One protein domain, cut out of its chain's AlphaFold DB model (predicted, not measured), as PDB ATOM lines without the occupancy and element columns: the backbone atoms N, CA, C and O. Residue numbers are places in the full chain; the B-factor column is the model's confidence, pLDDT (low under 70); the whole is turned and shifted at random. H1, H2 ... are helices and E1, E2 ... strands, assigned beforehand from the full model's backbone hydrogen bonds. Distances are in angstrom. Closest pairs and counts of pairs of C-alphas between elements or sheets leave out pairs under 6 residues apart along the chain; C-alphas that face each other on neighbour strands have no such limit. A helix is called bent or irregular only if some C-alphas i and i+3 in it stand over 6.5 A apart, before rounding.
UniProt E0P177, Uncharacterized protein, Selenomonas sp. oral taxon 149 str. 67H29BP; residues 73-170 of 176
ATOM      1  N   ARG A  73     242.447 263.763 337.751       95.12
ATOM      2  CA  ARG A  73     243.293 264.852 337.237       95.12
ATOM      3  C   ARG A  73     242.650 266.197 337.552       95.12
ATOM      4  O   ARG A  73     243.250 267.063 338.185       95.12
ATOM      5  N   ARG A  74     241.363 266.336 337.210       93.56
ATOM      6  CA  ARG A  74     240.563 267.537 337.510       93.56
ATOM      7  C   ARG A  74     240.383 267.737 339.014       93.56
ATOM      8  O   ARG A  74     240.367 268.870 339.491       93.56
ATOM      9  N   ALA A  75     240.233 266.652 339.769       91.19
ATOM     10  CA  ALA A  75     240.176 266.665 341.226       91.19
ATOM     11  C   ALA A  75     241.457 267.242 341.833       91.19
ATOM     12  O   ALA A  75     241.363 268.062 342.748       91.19
ATOM     13  N   LEU A  76     242.618 266.847 341.308       92.94
ATOM     14  CA  LEU A  76     243.915 267.347 341.740       92.94
ATOM     15  C   LEU A  76     244.068 268.839 341.399       92.94
ATOM     16  O   LEU A  76     244.292 269.650 342.292       92.94
ATOM     17  N   LEU A  77     243.794 269.245 340.157       92.19
ATOM     18  CA  LEU A  77     243.769 270.661 339.754       92.19
ATOM     19  C   LEU A  77     242.848 271.516 340.648       92.19
ATOM     20  O   LEU A  77     243.203 272.614 341.089       92.19
ATOM     21  N   TRP A  78     241.677 270.983 340.993       88.12
ATOM     22  CA  TRP A  78     240.712 271.652 341.859       88.12
ATOM     23  C   TRP A  78     241.217 271.863 343.295       88.12
ATOM     24  O   TRP A  78     240.848 272.859 343.940       88.12
ATOM     25  N   GLU A  79     242.066 270.974 343.817       86.62
ATOM     26  CA  GLU A  79     242.746 271.155 345.108       86.62
ATOM     27  C   GLU A  79     243.695 272.355 345.064       86.62
ATOM     28  O   GLU A  79     243.633 273.204 345.956       86.62
ATOM     29  N   TYR A  80     244.402 272.528 343.945       85.75
ATOM     30  CA  TYR A  80     245.271 273.672 343.641       85.75
ATOM     31  C   TYR A  80     244.515 274.910 343.129       85.75
ATOM     32  O   TYR A  80     245.102 275.873 342.641       85.75
ATOM     33  N   ARG A  81     243.188 274.938 343.310       83.31
ATOM     34  CA  ARG A  81     242.295 276.063 342.983       83.31
ATOM     35  C   ARG A  81     242.171 276.372 341.479       83.31
ATOM     36  O   ARG A  81     241.604 277.419 341.151       83.31
ATOM     37  N   PHE A  82     242.585 275.470 340.587       87.88
ATOM     38  CA  PHE A  82     242.217 275.497 339.168       87.88
ATOM     39  C   PHE A  82     240.776 274.991 339.017       87.88
ATOM     40  O   PHE A  82     240.453 273.847 339.330       87.88
ATOM     41  N   ARG A  83     239.853 275.880 338.644       83.56
ATOM     42  CA  ARG A  83     238.406 275.587 338.627       83.56
ATOM     43  C   ARG A  83     237.943 275.247 337.216       83.56
ATOM     44  O   ARG A  83     238.538 275.716 336.261       83.56
ATOM     45  N   LYS A  84     236.802 274.562 337.075       84.88
ATOM     46  CA  LYS A  84     236.214 274.246 335.757       84.88
ATOM     47  C   LYS A  84     236.041 275.468 334.842       84.88
ATOM     48  O   LYS A  84     236.289 275.390 333.662       84.88
ATOM     49  N   ARG A  85     235.662 276.629 335.378       83.56
ATOM     50  CA  ARG A  85     235.536 277.867 334.578       83.56
ATOM     51  C   ARG A  85     236.862 278.455 334.075       83.56
ATOM     52  O   ARG A  85     236.839 279.387 333.291       83.56
ATOM     53  N   SER A  86     237.973 278.007 334.651       87.31
ATOM     54  CA  SER A  86     239.331 278.350 334.231       87.31
ATOM     55  C   SER A  86     239.843 277.363 333.178       87.31
ATOM     56  O   SER A  86     240.994 277.473 332.779       87.31
ATOM     57  N   GLU A  87     239.034 276.365 332.805       93.31
ATOM     58  CA  GLU A  87     239.339 275.419 331.736       93.31
ATOM     59  C   GLU A  87     239.245 276.153 330.399       93.31
ATOM     60  O   GLU A  87     238.202 276.722 330.071       93.31
ATOM     61  N   MET A  88     240.340 276.146 329.654       92.19
ATOM     62  CA  MET A  88     240.401 276.616 328.278       92.19
ATOM     63  C   MET A  88     239.987 275.472 327.349       92.19
ATOM     64  O   MET A  88     240.113 274.297 327.701       92.19
ATOM     65  N   ARG A  89     239.471 275.804 326.162       91.44
ATOM     66  CA  ARG A  89     239.100 274.792 325.155       91.44
ATOM     67  C   ARG A  89     240.331 274.158 324.508       91.44
ATOM     68  O   ARG A  89     240.342 272.956 324.272       91.44
ATOM     69  N   GLU A  90     241.360 274.967 324.302       92.94
ATOM     70  CA  GLU A  90     242.652 274.596 323.729       92.94
ATOM     71  C   GLU A  90     243.799 275.132 324.592       92.94
ATOM     72  O   GLU A  90     243.577 275.943 325.501       92.94
ATOM     73  N   ALA A  91     245.013 274.631 324.352       91.12
ATOM     74  CA  ALA A  91     246.205 275.137 325.015       91.12
ATOM     75  C   ALA A  91     246.441 276.585 324.551       91.12
ATOM     76  O   ALA A  91     246.680 276.782 323.362       91.12
ATOM     77  N   PRO A  92     246.382 277.590 325.444       89.88
ATOM     78  CA  PRO A  92     246.524 278.981 325.028       89.88
ATOM     79  C   PRO A  92     247.947 279.240 324.541       89.88
ATOM     80  O   PRO A  92     248.869 278.709 325.152       89.88
ATOM     81  N   SER A  93     248.167 280.070 323.526       87.38
ATOM     82  CA  SER A  93     249.511 280.483 323.091       87.38
ATOM     83  C   SER A  93     250.248 281.293 324.170       87.38
ATOM     84  O   SER A  93     249.724 281.567 325.258       87.38
ATOM     85  N   TYR A  94     251.502 281.649 323.898       83.19
ATOM     86  CA  TYR A  94     252.249 282.567 324.752       83.19
ATOM     87  C   TYR A  94     251.544 283.929 324.855       83.19
ATOM     88  O   TYR A  94     251.306 284.430 325.955       83.19
ATOM     89  N   GLU A  95     251.129 284.500 323.727       82.25
ATOM     90  CA  GLU A  95     250.468 285.804 323.633       82.25
ATOM     91  C   GLU A  95     249.130 285.813 324.382       82.25
ATOM     92  O   GLU A  95     248.792 286.789 325.057       82.25
ATOM     93  N   GLU A  96     248.380 284.711 324.305       85.94
ATOM     94  CA  GLU A  96     247.048 284.594 324.902       85.94
ATOM     95  C   GLU A  96     247.057 284.572 326.433       85.94
ATOM     96  O   GLU A  96     246.086 285.017 327.057       85.94
ATOM     97  N   PHE A  97     248.135 284.071 327.048       86.75
ATOM     98  CA  PHE A  97     248.249 284.009 328.505       86.75
ATOM     99  C   PHE A  97     249.379 284.880 329.045       86.75
ATOM    100  O   PHE A  97     249.128 285.827 329.789       86.75
ATOM    101  N   GLU A  98     250.620 284.557 328.698       83.25
ATOM    102  CA  GLU A  98     251.801 285.225 329.238       83.25
ATOM    103  C   GLU A  98     251.830 286.672 328.761       83.25
ATOM    104  O   GLU A  98     251.783 287.567 329.603       83.25
ATOM    105  N   GLY A  99     251.746 286.897 327.443       79.12
ATOM    106  CA  GLY A  99     251.668 288.219 326.808       79.12
ATOM    107  C   GLY A  99     250.612 289.138 327.429       79.12
ATOM    108  O   GLY A  99     250.843 290.331 327.623       79.12
ATOM    109  N   ARG A 100     249.457 288.572 327.792       80.88
ATOM    110  CA  ARG A 100     248.310 289.318 328.314       80.88
ATOM    111  C   ARG A 100     248.326 289.548 329.825       80.88
ATOM    112  O   ARG A 100     247.820 290.575 330.273       80.88
ATOM    113  N   TYR A 101     248.804 288.582 330.610       79.50
ATOM    114  CA  TYR A 101     248.628 288.581 332.070       79.50
ATOM    115  C   TYR A 101     249.935 288.621 332.863       79.50
ATOM    116  O   TYR A 101     249.902 288.970 334.044       79.50
ATOM    117  N   CYS A 102     251.066 288.255 332.257       76.88
ATOM    118  CA  CYS A 102     252.368 288.217 332.926       76.88
ATOM    119  C   CYS A 102     253.215 289.472 332.661       76.88
ATOM    120  O   CYS A 102     254.107 289.773 333.461       76.88
ATOM    121  N   PHE A 103     252.920 290.218 331.592       71.25
ATOM    122  CA  PHE A 103     253.608 291.460 331.232       71.25
ATOM    123  C   PHE A 103     252.901 292.691 331.770       71.25
ATOM    124  O   PHE A 103     251.698 292.863 331.588       71.25
ATOM    125  N   LEU A 104     253.673 293.593 332.373       60.53
ATOM    126  CA  LEU A 104     253.169 294.874 332.847       60.53
ATOM    127  C   LEU A 104     253.876 296.016 332.112       60.53
ATOM    128  O   LEU A 104     255.085 296.198 332.297       60.53
ATOM    129  N   PRO A 105     253.150 296.836 331.330       54.38
ATOM    130  CA  PRO A 105     253.687 298.106 330.871       54.38
ATOM    131  C   PRO A 105     253.825 299.047 332.080       54.38
ATOM    132  O   PRO A 105     252.845 299.337 332.772       54.38
ATOM    133  N   ARG A 106     255.043 299.525 332.366       55.59
ATOM    134  CA  ARG A 106     255.244 300.631 333.312       55.59
ATOM    135  C   ARG A 106     254.930 301.940 332.597       55.59
ATOM    136  O   ARG A 106     255.554 302.267 331.595       55.59
ATOM    137  N   SER A 107     253.997 302.716 333.141       52.12
ATOM    138  CA  SER A 107     253.589 304.015 332.590       52.12
ATOM    139  C   SER A 107     254.709 305.066 332.553       52.12
ATOM    140  O   SER A 107     254.540 306.091 331.901       52.12
ATOM    141  N   SER A 108     255.845 304.834 333.223       51.22
ATOM    142  CA  SER A 108     256.929 305.812 333.385       51.22
ATOM    143  C   SER A 108     258.272 305.452 332.739       51.22
ATOM    144  O   SER A 108     259.163 306.292 332.759       51.22
ATOM    145  N   TYR A 109     258.448 304.266 332.146       46.16
ATOM    146  CA  TYR A 109     259.708 303.884 331.487       46.16
ATOM    147  C   TYR A 109     259.419 303.022 330.255       46.16
ATOM    148  O   TYR A 109     258.859 301.937 330.384       46.16
ATOM    149  N   ARG A 110     259.806 303.507 329.066       48.62
ATOM    150  CA  ARG A 110     259.575 302.831 327.774       48.62
ATOM    151  C   ARG A 110     260.321 301.497 327.622       48.62
ATOM    152  O   ARG A 110     259.896 300.691 326.806       48.62
ATOM    153  N   ASP A 111     261.334 301.228 328.452       51.25
ATOM    154  CA  ASP A 111     262.321 300.177 328.152       51.25
ATOM    155  C   ASP A 111     262.514 299.111 329.250       51.25
ATOM    156  O   ASP A 111     263.425 298.296 329.162       51.25
ATOM    157  N   THR A 112     261.675 299.062 330.294       50.47
ATOM    158  CA  THR A 112     261.743 297.979 331.302       50.47
ATOM    159  C   THR A 112     260.380 297.337 331.540       50.47
ATOM    160  O   THR A 112     259.554 297.827 332.313       50.47
ATOM    161  N   LEU A 113     260.156 296.201 330.873       56.97
ATOM    162  CA  LEU A 113     259.031 295.310 331.147       56.97
ATOM    163  C   LEU A 113     259.196 294.724 332.552       56.97
ATOM    164  O   LEU A 113     260.204 294.088 332.862       56.97
ATOM    165  N   TYR A 114     258.204 294.945 333.411       60.03
ATOM    166  CA  TYR A 114     258.150 294.292 334.714       60.03
ATOM    167  C   TYR A 114     257.338 293.002 334.579       60.03
ATOM    168  O   TYR A 114     256.196 293.024 334.120       60.03
ATOM    169  N   TYR A 115     257.934 291.881 334.978       67.81
ATOM    170  CA  TYR A 115     257.268 290.583 334.997       67.81
ATOM    171  C   TYR A 115     256.575 290.389 336.342       67.81
ATOM    172  O   TYR A 115     257.229 290.392 337.388       67.81
ATOM    173  N   ALA A 116     255.255 290.191 336.326       67.19
ATOM    174  CA  ALA A 116     254.560 289.734 337.524       67.19
ATOM    175  C   ALA A 116     255.090 288.338 337.899       67.19
ATOM    176  O   ALA A 116     255.264 287.514 336.996       67.19
ATOM    177  N   PRO A 117     255.323 288.017 339.186       74.31
ATOM    178  CA  PRO A 117     255.593 286.641 339.591       74.31
ATOM    179  C   PRO A 117     254.476 285.738 339.070       74.31
ATOM    180  O   PRO A 117     253.307 286.041 339.283       74.31
ATOM    181  N   HIS A 118     254.797 284.657 338.366       80.75
ATOM    182  CA  HIS A 118     253.794 283.761 337.798       80.75
ATOM    183  C   HIS A 118     254.325 282.333 337.699       80.75
ATOM    184  O   HIS A 118     255.521 282.073 337.813       80.75
ATOM    185  N   PHE A 119     253.405 281.398 337.505       87.00
ATOM    186  CA  PHE A 119     253.699 280.016 337.175       87.00
ATOM    187  C   PHE A 119     253.016 279.683 335.858       87.00
ATOM    188  O   PHE A 119     251.793 279.812 335.742       87.00
ATOM    189  N   VAL A 120     253.807 279.243 334.888       88.81
ATOM    190  CA  VAL A 120     253.309 278.666 333.645       88.81
ATOM    191  C   VAL A 120     253.998 277.331 333.440       88.81
ATOM    192  O   VAL A 120     255.223 277.244 333.467       88.81
ATOM    193  N   TYR A 121     253.181 276.302 333.259       90.69
ATOM    194  CA  TYR A 121     253.586 274.994 332.779       90.69
ATOM    195  C   TYR A 121     252.945 274.773 331.418       90.69
ATOM    196  O   TYR A 121     251.728 274.936 331.280       90.69
ATOM    197  N   ARG A 122     253.747 274.360 330.440       90.75
ATOM    198  CA  ARG A 122     253.296 274.082 329.076       90.75
ATOM    199  C   ARG A 122     253.936 272.799 328.563       90.75
ATOM    200  O   ARG A 122     255.147 272.630 328.671       90.75
ATOM    201  N   SER A 123     253.094 271.937 328.008       90.25
ATOM    202  CA  SER A 123     253.433 270.703 327.297       90.25
ATOM    203  C   SER A 123     252.378 270.440 326.219       90.25
ATOM    204  O   SER A 123     251.324 271.079 326.224       90.25
ATOM    205  N   GLU A 124     252.602 269.445 325.362       91.44
ATOM    206  CA  GLU A 124     251.637 269.024 324.331       91.44
ATOM    207  C   GLU A 124     250.267 268.608 324.895       91.44
ATOM    208  O   GLU A 124     249.260 268.666 324.195       91.44
ATOM    209  N   LYS A 125     250.205 268.180 326.164       95.25
ATOM    210  CA  LYS A 125     248.992 267.599 326.768       95.25
ATOM    211  C   LYS A 125     248.428 268.390 327.939       95.25
ATOM    212  O   LYS A 125     247.329 268.085 328.401       95.25
ATOM    213  N   LEU A 126     249.167 269.362 328.457       95.44
ATOM    214  CA  LEU A 126     248.805 270.071 329.676       95.44
ATOM    215  C   LEU A 126     249.345 271.495 329.645       95.44
ATOM    216  O   LEU A 126     250.538 271.718 329.434       95.44
ATOM    217  N   PHE A 127     248.459 272.431 329.957       95.31
ATOM    218  CA  PHE A 127     248.792 273.813 330.251       95.31
ATOM    219  C   PHE A 127     248.258 274.184 331.633       95.31
ATOM    220  O   PHE A 127     247.083 273.947 331.921       95.31
ATOM    221  N   LEU A 128     249.089 274.812 332.466       94.38
ATOM    222  CA  LEU A 128     248.697 275.403 333.747       94.38
ATOM    223  C   LEU A 128     249.267 276.813 333.845       94.38
ATOM    224  O   LEU A 128     250.478 276.976 333.922       94.38
ATOM    225  N   GLY A 129     248.399 277.816 333.910       91.50
ATOM    226  CA  GLY A 129     248.781 279.209 334.101       91.50
ATOM    227  C   GLY A 129     248.246 279.751 335.422       91.50
ATOM    228  O   GLY A 129     247.054 279.624 335.719       91.50
ATOM    229  N   PHE A 130     249.108 280.372 336.223       87.31
ATOM    230  CA  PHE A 130     248.752 280.979 337.502       87.31
ATOM    231  C   PHE A 130     249.515 282.286 337.748       87.31
ATOM    232  O   PHE A 130     250.732 282.288 337.900       87.31
ATOM    233  N   VAL A 131     248.762 283.380 337.874       84.06
ATOM    234  CA  VAL A 131     249.244 284.697 338.308       84.06
ATOM    235  C   VAL A 131     248.665 284.977 339.709       84.06
ATOM    236  O   VAL A 131     247.439 285.093 339.845       84.06
ATOM    237  N   PRO A 132     249.498 285.014 340.767       73.81
ATOM    238  CA  PRO A 132     249.083 285.119 342.162       73.81
ATOM    239  C   PRO A 132     248.627 286.520 342.582       73.81
ATOM    240  O   PRO A 132     247.858 286.614 343.542       73.81
ATOM    241  N   GLU A 133     249.059 287.580 341.894       68.88
ATOM    242  CA  GLU A 133     248.911 288.963 342.363       68.88
ATOM    243  C   GLU A 133     248.327 289.918 341.327       68.88
ATOM    244  O   GLU A 133     248.652 289.843 340.142       68.88
ATOM    245  N   ALA A 134     247.497 290.848 341.821       64.00
ATOM    246  CA  ALA A 134     246.798 291.863 341.037       64.00
ATOM    247  C   ALA A 134     247.652 293.085 340.845       64.00
ATOM    248  O   ALA A 134     247.550 294.046 341.598       64.00
ATOM    249  N   VAL A 135     248.467 293.049 339.797       57.88
ATOM    250  CA  VAL A 135     249.255 294.205 339.390       57.88
ATOM    251  C   VAL A 135     248.527 294.948 338.265       57.88
ATOM    252  O   VAL A 135     247.976 294.323 337.357       57.88
ATOM    253  N   ASN A 136     248.453 296.280 338.374       55.72
ATOM    254  CA  ASN A 136     247.815 297.195 337.413       55.72
ATOM    255  C   ASN A 136     246.424 296.755 336.912       55.72
ATOM    256  O   ASN A 136     246.122 296.867 335.728       55.72
ATOM    257  N   TYR A 137     245.567 296.249 337.806       56.34
ATOM    258  CA  TYR A 137     244.204 295.782 337.493       56.34
ATOM    259  C   TYR A 137     244.109 294.586 336.524       56.34
ATOM    260  O   TYR A 137     243.004 294.207 336.140       56.34
ATOM    261  N   GLN A 138     245.229 293.948 336.170       60.00
ATOM    262  CA  GLN A 138     245.259 292.800 335.254       60.00
ATOM    263  C   GLN A 138     245.398 291.445 335.983       60.00
ATOM    264  O   GLN A 138     245.003 290.407 335.448       60.00
ATOM    265  N   GLY A 139     245.908 291.432 337.224       63.19
ATOM    266  CA  GLY A 139     246.453 290.221 337.861       63.19
ATOM    267  C   GLY A 139     245.593 289.472 338.906       63.19
ATOM    268  O   GLY A 139     245.773 289.516 340.107       63.19
ATOM    269  N   PHE A 140     244.723 288.580 338.493       75.38
ATOM    270  CA  PHE A 140     244.598 287.331 339.256       75.38
ATOM    271  C   PHE A 140     244.043 286.345 338.277       75.38
ATOM    272  O   PHE A 140     242.834 286.306 338.033       75.38
ATOM    273  N   HIS A 141     244.941 285.596 337.657       85.12
ATOM    274  CA  HIS A 141     244.544 284.741 336.566       85.12
ATOM    275  C   HIS A 141     244.925 283.301 336.845       85.12
ATOM    276  O   HIS A 141     246.014 282.985 337.317       85.12
ATOM    277  N   ARG A 142     243.961 282.418 336.600       88.69
ATOM    278  CA  ARG A 142     244.177 280.981 336.543       88.69
ATOM    279  C   ARG A 142     243.515 280.483 335.286       88.69
ATOM    280  O   ARG A 142     242.298 280.641 335.161       88.69
ATOM    281  N   ALA A 143     244.301 279.835 334.449       92.50
ATOM    282  CA  ALA A 143     243.830 279.109 333.289       92.50
ATOM    283  C   ALA A 143     244.475 277.727 333.290       92.50
ATOM    284  O   ALA A 143     245.572 277.537 333.816       92.50
ATOM    285  N   TRP A 144     243.772 276.746 332.754       95.44
ATOM    286  CA  TRP A 144     244.330 275.427 332.530       95.44
ATOM    287  C   TRP A 144     243.697 274.807 331.299       95.44
ATOM    288  O   TRP A 144     242.534 275.058 331.000       95.44
ATOM    289  N   TRP A 145     244.456 273.971 330.618       96.69
ATOM    290  CA  TRP A 145     243.965 273.109 329.555       96.69
ATOM    291  C   TRP A 145     244.595 271.736 329.727       96.69
ATOM    292  O   TRP A 145     245.711 271.626 330.227       96.69
ATOM    293  N   MET A 146     243.869 270.693 329.348       96.44
ATOM    294  CA  MET A 146     244.339 269.323 329.474       96.44
ATOM    295  C   MET A 146     243.771 268.483 328.332       96.44
ATOM    296  O   MET A 146     242.550 268.367 328.203       96.44
ATOM    297  N   SER A 147     244.656 267.877 327.544       95.00
ATOM    298  CA  SER A 147     244.309 266.889 326.523       95.00
ATOM    299  C   SER A 147     243.649 265.655 327.163       95.00
ATOM    300  O   SER A 147     243.996 265.290 328.295       95.00
ATOM    301  N   PRO A 148     242.724 264.967 326.463       93.12
ATOM    302  CA  PRO A 148     242.191 263.678 326.901       93.12
ATOM    303  C   PRO A 148     243.274 262.656 327.275       93.12
ATOM    304  O   PRO A 148     243.090 261.944 328.265       93.12
ATOM    305  N   ASP A 149     244.408 262.668 326.566       94.75
ATOM    306  CA  ASP A 149     245.533 261.735 326.734       94.75
ATOM    307  C   ASP A 149     246.488 262.111 327.876       94.75
ATOM    308  O   ASP A 149     247.463 261.405 328.140       94.75
ATOM    309  N   CYS A 150     246.239 263.233 328.557       95.50
ATOM    310  CA  CYS A 150     247.029 263.630 329.713       95.50
ATOM    311  C   CYS A 150     246.788 262.669 330.882       95.50
ATOM    312  O   CYS A 150     245.657 262.422 331.304       95.50
ATOM    313  N   THR A 151     247.859 262.149 331.452       96.81
ATOM    314  CA  THR A 151     247.848 261.232 332.585       96.81
ATOM    315  C   THR A 151     247.772 261.980 333.915       96.81
ATOM    316  O   THR A 151     248.092 263.163 334.034       96.81
ATOM    317  N   LEU A 152     247.364 261.275 334.973       96.56
ATOM    318  CA  LEU A 152     247.406 261.828 336.329       96.56
ATOM    319  C   LEU A 152     248.832 262.181 336.771       96.56
ATOM    320  O   LEU A 152     249.011 263.145 337.514       96.56
ATOM    321  N   GLU A 153     249.822 261.418 336.313       95.88
ATOM    322  CA  GLU A 153     251.222 261.618 336.679       95.88
ATOM    323  C   GLU A 153     251.796 262.894 336.058       95.88
ATOM    324  O   GLU A 153     252.434 263.683 336.753       95.88
ATOM    325  N   GLU A 154     251.472 263.183 334.794       94.81
ATOM    326  CA  GLU A 154     251.825 264.455 334.145       94.81
ATOM    327  C   GLU A 154     251.271 265.657 334.933       94.81
ATOM    328  O   GLU A 154     251.989 266.628 335.180       94.81
ATOM    329  N   VAL A 155     250.033 265.564 335.433       95.31
ATOM    330  CA  VAL A 155     249.433 266.620 336.267       95.31
ATOM    331  C   VAL A 155     250.128 266.749 337.626       95.31
ATOM    332  O   VAL A 155     250.356 267.868 338.088       95.31
ATOM    333  N   ARG A 156     250.485 265.634 338.281       94.69
ATOM    334  CA  ARG A 156     251.236 265.656 339.552       94.69
ATOM    335  C   ARG A 156     252.594 266.324 339.380       94.69
ATOM    336  O   ARG A 156     252.929 267.211 340.164       94.69
ATOM    337  N   ASN A 157     253.322 265.946 338.334       92.31
ATOM    338  CA  ASN A 157     254.637 266.492 338.021       92.31
ATOM    339  C   ASN A 157     254.578 267.991 337.724       92.31
ATOM    340  O   ASN A 157     255.401 268.748 338.235       92.31
ATOM    341  N   ALA A 158     253.572 268.442 336.971       91.88
ATOM    342  CA  ALA A 158     253.363 269.864 336.720       91.88
ATOM    343  C   ALA A 158     253.071 270.643 338.014       91.88
ATOM    344  O   ALA A 158     253.675 271.681 338.276       91.88
ATOM    345  N   LEU A 159     252.180 270.129 338.868       90.88
ATOM    346  CA  LEU A 159     251.802 270.794 340.119       90.88
ATOM    347  C   LEU A 159     252.896 270.771 341.188       90.88
ATOM    348  O   LEU A 159     252.921 271.668 342.028       90.88
ATOM    349  N   ALA A 160     253.798 269.789 341.179       89.19
ATOM    350  CA  ALA A 160     254.952 269.770 342.078       89.19
ATOM    351  C   ALA A 160     255.830 271.022 341.893       89.19
ATOM    352  O   ALA A 160     256.302 271.592 342.878       89.19
ATOM    353  N   ARG A 161     255.936 271.509 340.650       85.19
ATOM    354  CA  ARG A 161     256.716 272.696 340.267       85.19
ATOM    355  C   ARG A 161     256.002 274.020 340.534       85.19
ATOM    356  O   ARG A 161     256.601 275.079 340.400       85.19
ATOM    357  N   ILE A 162     254.737 274.006 340.972       81.44
ATOM    358  CA  ILE A 162     253.970 275.245 341.206       81.44
ATOM    359  C   ILE A 162     254.614 276.160 342.260       81.44
ATOM    360  O   ILE A 162     254.386 277.367 342.257       81.44
ATOM    361  N   LYS A 163     255.405 275.583 343.176       70.25
ATOM    362  CA  LYS A 163     256.133 276.317 344.221       70.25
ATOM    363  C   LYS A 163     257.380 277.030 343.697       70.25
ATOM    364  O   LYS A 163     257.901 277.888 344.397       70.25
ATOM    365  N   GLU A 164     257.851 276.684 342.501       63.75
ATOM    366  CA  GLU A 164     259.083 277.230 341.929       63.75
ATOM    367  C   GLU A 164     258.892 278.651 341.377       63.75
ATOM    368  O   GLU A 164     259.891 279.319 341.132       63.75
ATOM    369  N   CYS A 165     257.641 279.137 341.232       58.88
ATOM    370  CA  CYS A 165     257.291 280.507 340.805       58.88
ATOM    371  C   CYS A 165     258.218 281.062 339.703       58.88
ATOM    372  O   CYS A 165     258.696 282.194 339.777       58.88
ATOM    373  N   ARG A 166     258.500 280.227 338.703       57.56
ATOM    374  CA  ARG A 166     259.231 280.533 337.473       57.56
ATOM    375  C   ARG A 166     258.518 279.830 336.325       57.56
ATOM    376  O   ARG A 166     257.881 278.794 336.526       57.56
ATOM    377  N   THR A 167     258.601 280.414 335.139       52.06
ATOM    378  CA  THR A 167     258.128 279.825 333.885       52.06
ATOM    379  C   THR A 167     258.877 278.517 333.629       52.06
ATOM    380  O   THR A 167     260.107 278.506 333.632       52.06
ATOM    381  N   VAL A 168     258.156 277.408 333.449       48.97
ATOM    382  CA  VAL A 168     258.739 276.091 333.158       48.97
ATOM    383  C   VAL A 168     258.132 275.567 331.859       48.97
ATOM    384  O   VAL A 168     256.994 275.096 331.838       48.97
ATOM    385  N   TYR A 169     258.903 275.616 330.775       49.31
ATOM    386  CA  TYR A 169     258.539 274.976 329.511       49.31
ATOM    387  C   TYR A 169     259.017 273.519 329.518       49.31
ATOM    388  O   TYR A 169     260.167 273.239 329.860       49.31
ATOM    389  N   ILE A 170     258.130 272.574 329.188       42.56
ATOM    390  CA  ILE A 170     258.487 271.164 328.985       42.56
ATOM    391  C   ILE A 170     257.945 270.726 327.623       42.56
ATOM    392  O   ILE A 170     256.786 270.340 327.490       42.56
TER     393      ILE A 170
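What this domain is: This is residues 73 to 170 of the 176 residues of an uncharacterized protein of Selenomonas sp. oral taxon 149 str. 67H29BP (UniProt E0P177). A small sheet of three strands, E1 - E2 - E3, lies between two helices, H3 over one face and the short H2 over the other, and a long loop, residues 102 to 118, reaches far out at one end and makes much of the length. H1 packs on residues 152 to 156 of H3, and after H3 the last residues fold back so that residues 168 to 169 pair beside E1. The printed part has 98 residues, with three named helices and three named strands in the order H1 H2 E1 E2 E3 H3; the sheet is antiparallel. The class is mixed, helices and strands, with under half of the residues in named elements. The whole is compact, with a radius of gyration of the C-alphas of 13.8 A, but elongated in outline, spanning 45 by 25 by 22 A.

How they stand to each other: H1, residues 73 to 79, is not on the sheet, but only just, with 4 pairs of C-alphas within 10 A. H2, residues 94 to 101, is apart from H1 and is on the sheet, at a height over the sheet of 9.7 A. E1, residues 119 to 122, E2, residues 126 to 131, and E3, residues 141 to 146, form a meander, each strand the antiparallel neighbour of the one before. H2 lies over E2 and runs along the strands, at 11 degrees to E2 on the local plane; their closest C-alphas, of Tyr 101 and Val 131, are 7.4 A apart. In the hairpin E1 and E2, N 121 and O 128 are within hydrogen-bond range at 2.9 A; in the hairpin E2 and E3, N 129 and O 143 are at 2.8 A. H3, residues 152 to 164, is on the opposite face from H2, at a height over the sheet of 9.4 A. H3 lies over E1 and E2, and the closest C-alphas of E1 and H3, of Phe 119 and Ile 162, are 6.3 A apart. With residues 152 to 156 alone H3 touches H1, the closest C-alphas being those of Arg 73 and Leu 152 at 5.2 A. In H1 every O i to N i+4 pair is within hydrogen-bond range; in H2 2 of 4 are, and in H3 5 of 9.

Where its parts are: H1 begins at C-alpha 73 (243.293, 264.852, 337.237). E2 and E3 each measure 17.0 A from first to last C-alpha, and E1 measures 10.0 A. H1 and H2 measure 10.1 A each. H3 measures 20.1 A and ends at C-alpha 164 (259.083, 277.230, 341.929); it is irregular, but only just, with C-alphas 160 and 163 7.0 A apart.

The domain as a whole: The two C-alphas farthest apart, of Ser 108 and Asp 149, are 46.0 A apart. The printed part has no cut. The links H1 to H2 and H2 to E1 are long. The mean pLDDT of the printed part is 79.6, and residues 104 to 116, 133 to 139 and 164 to 170 are under 70.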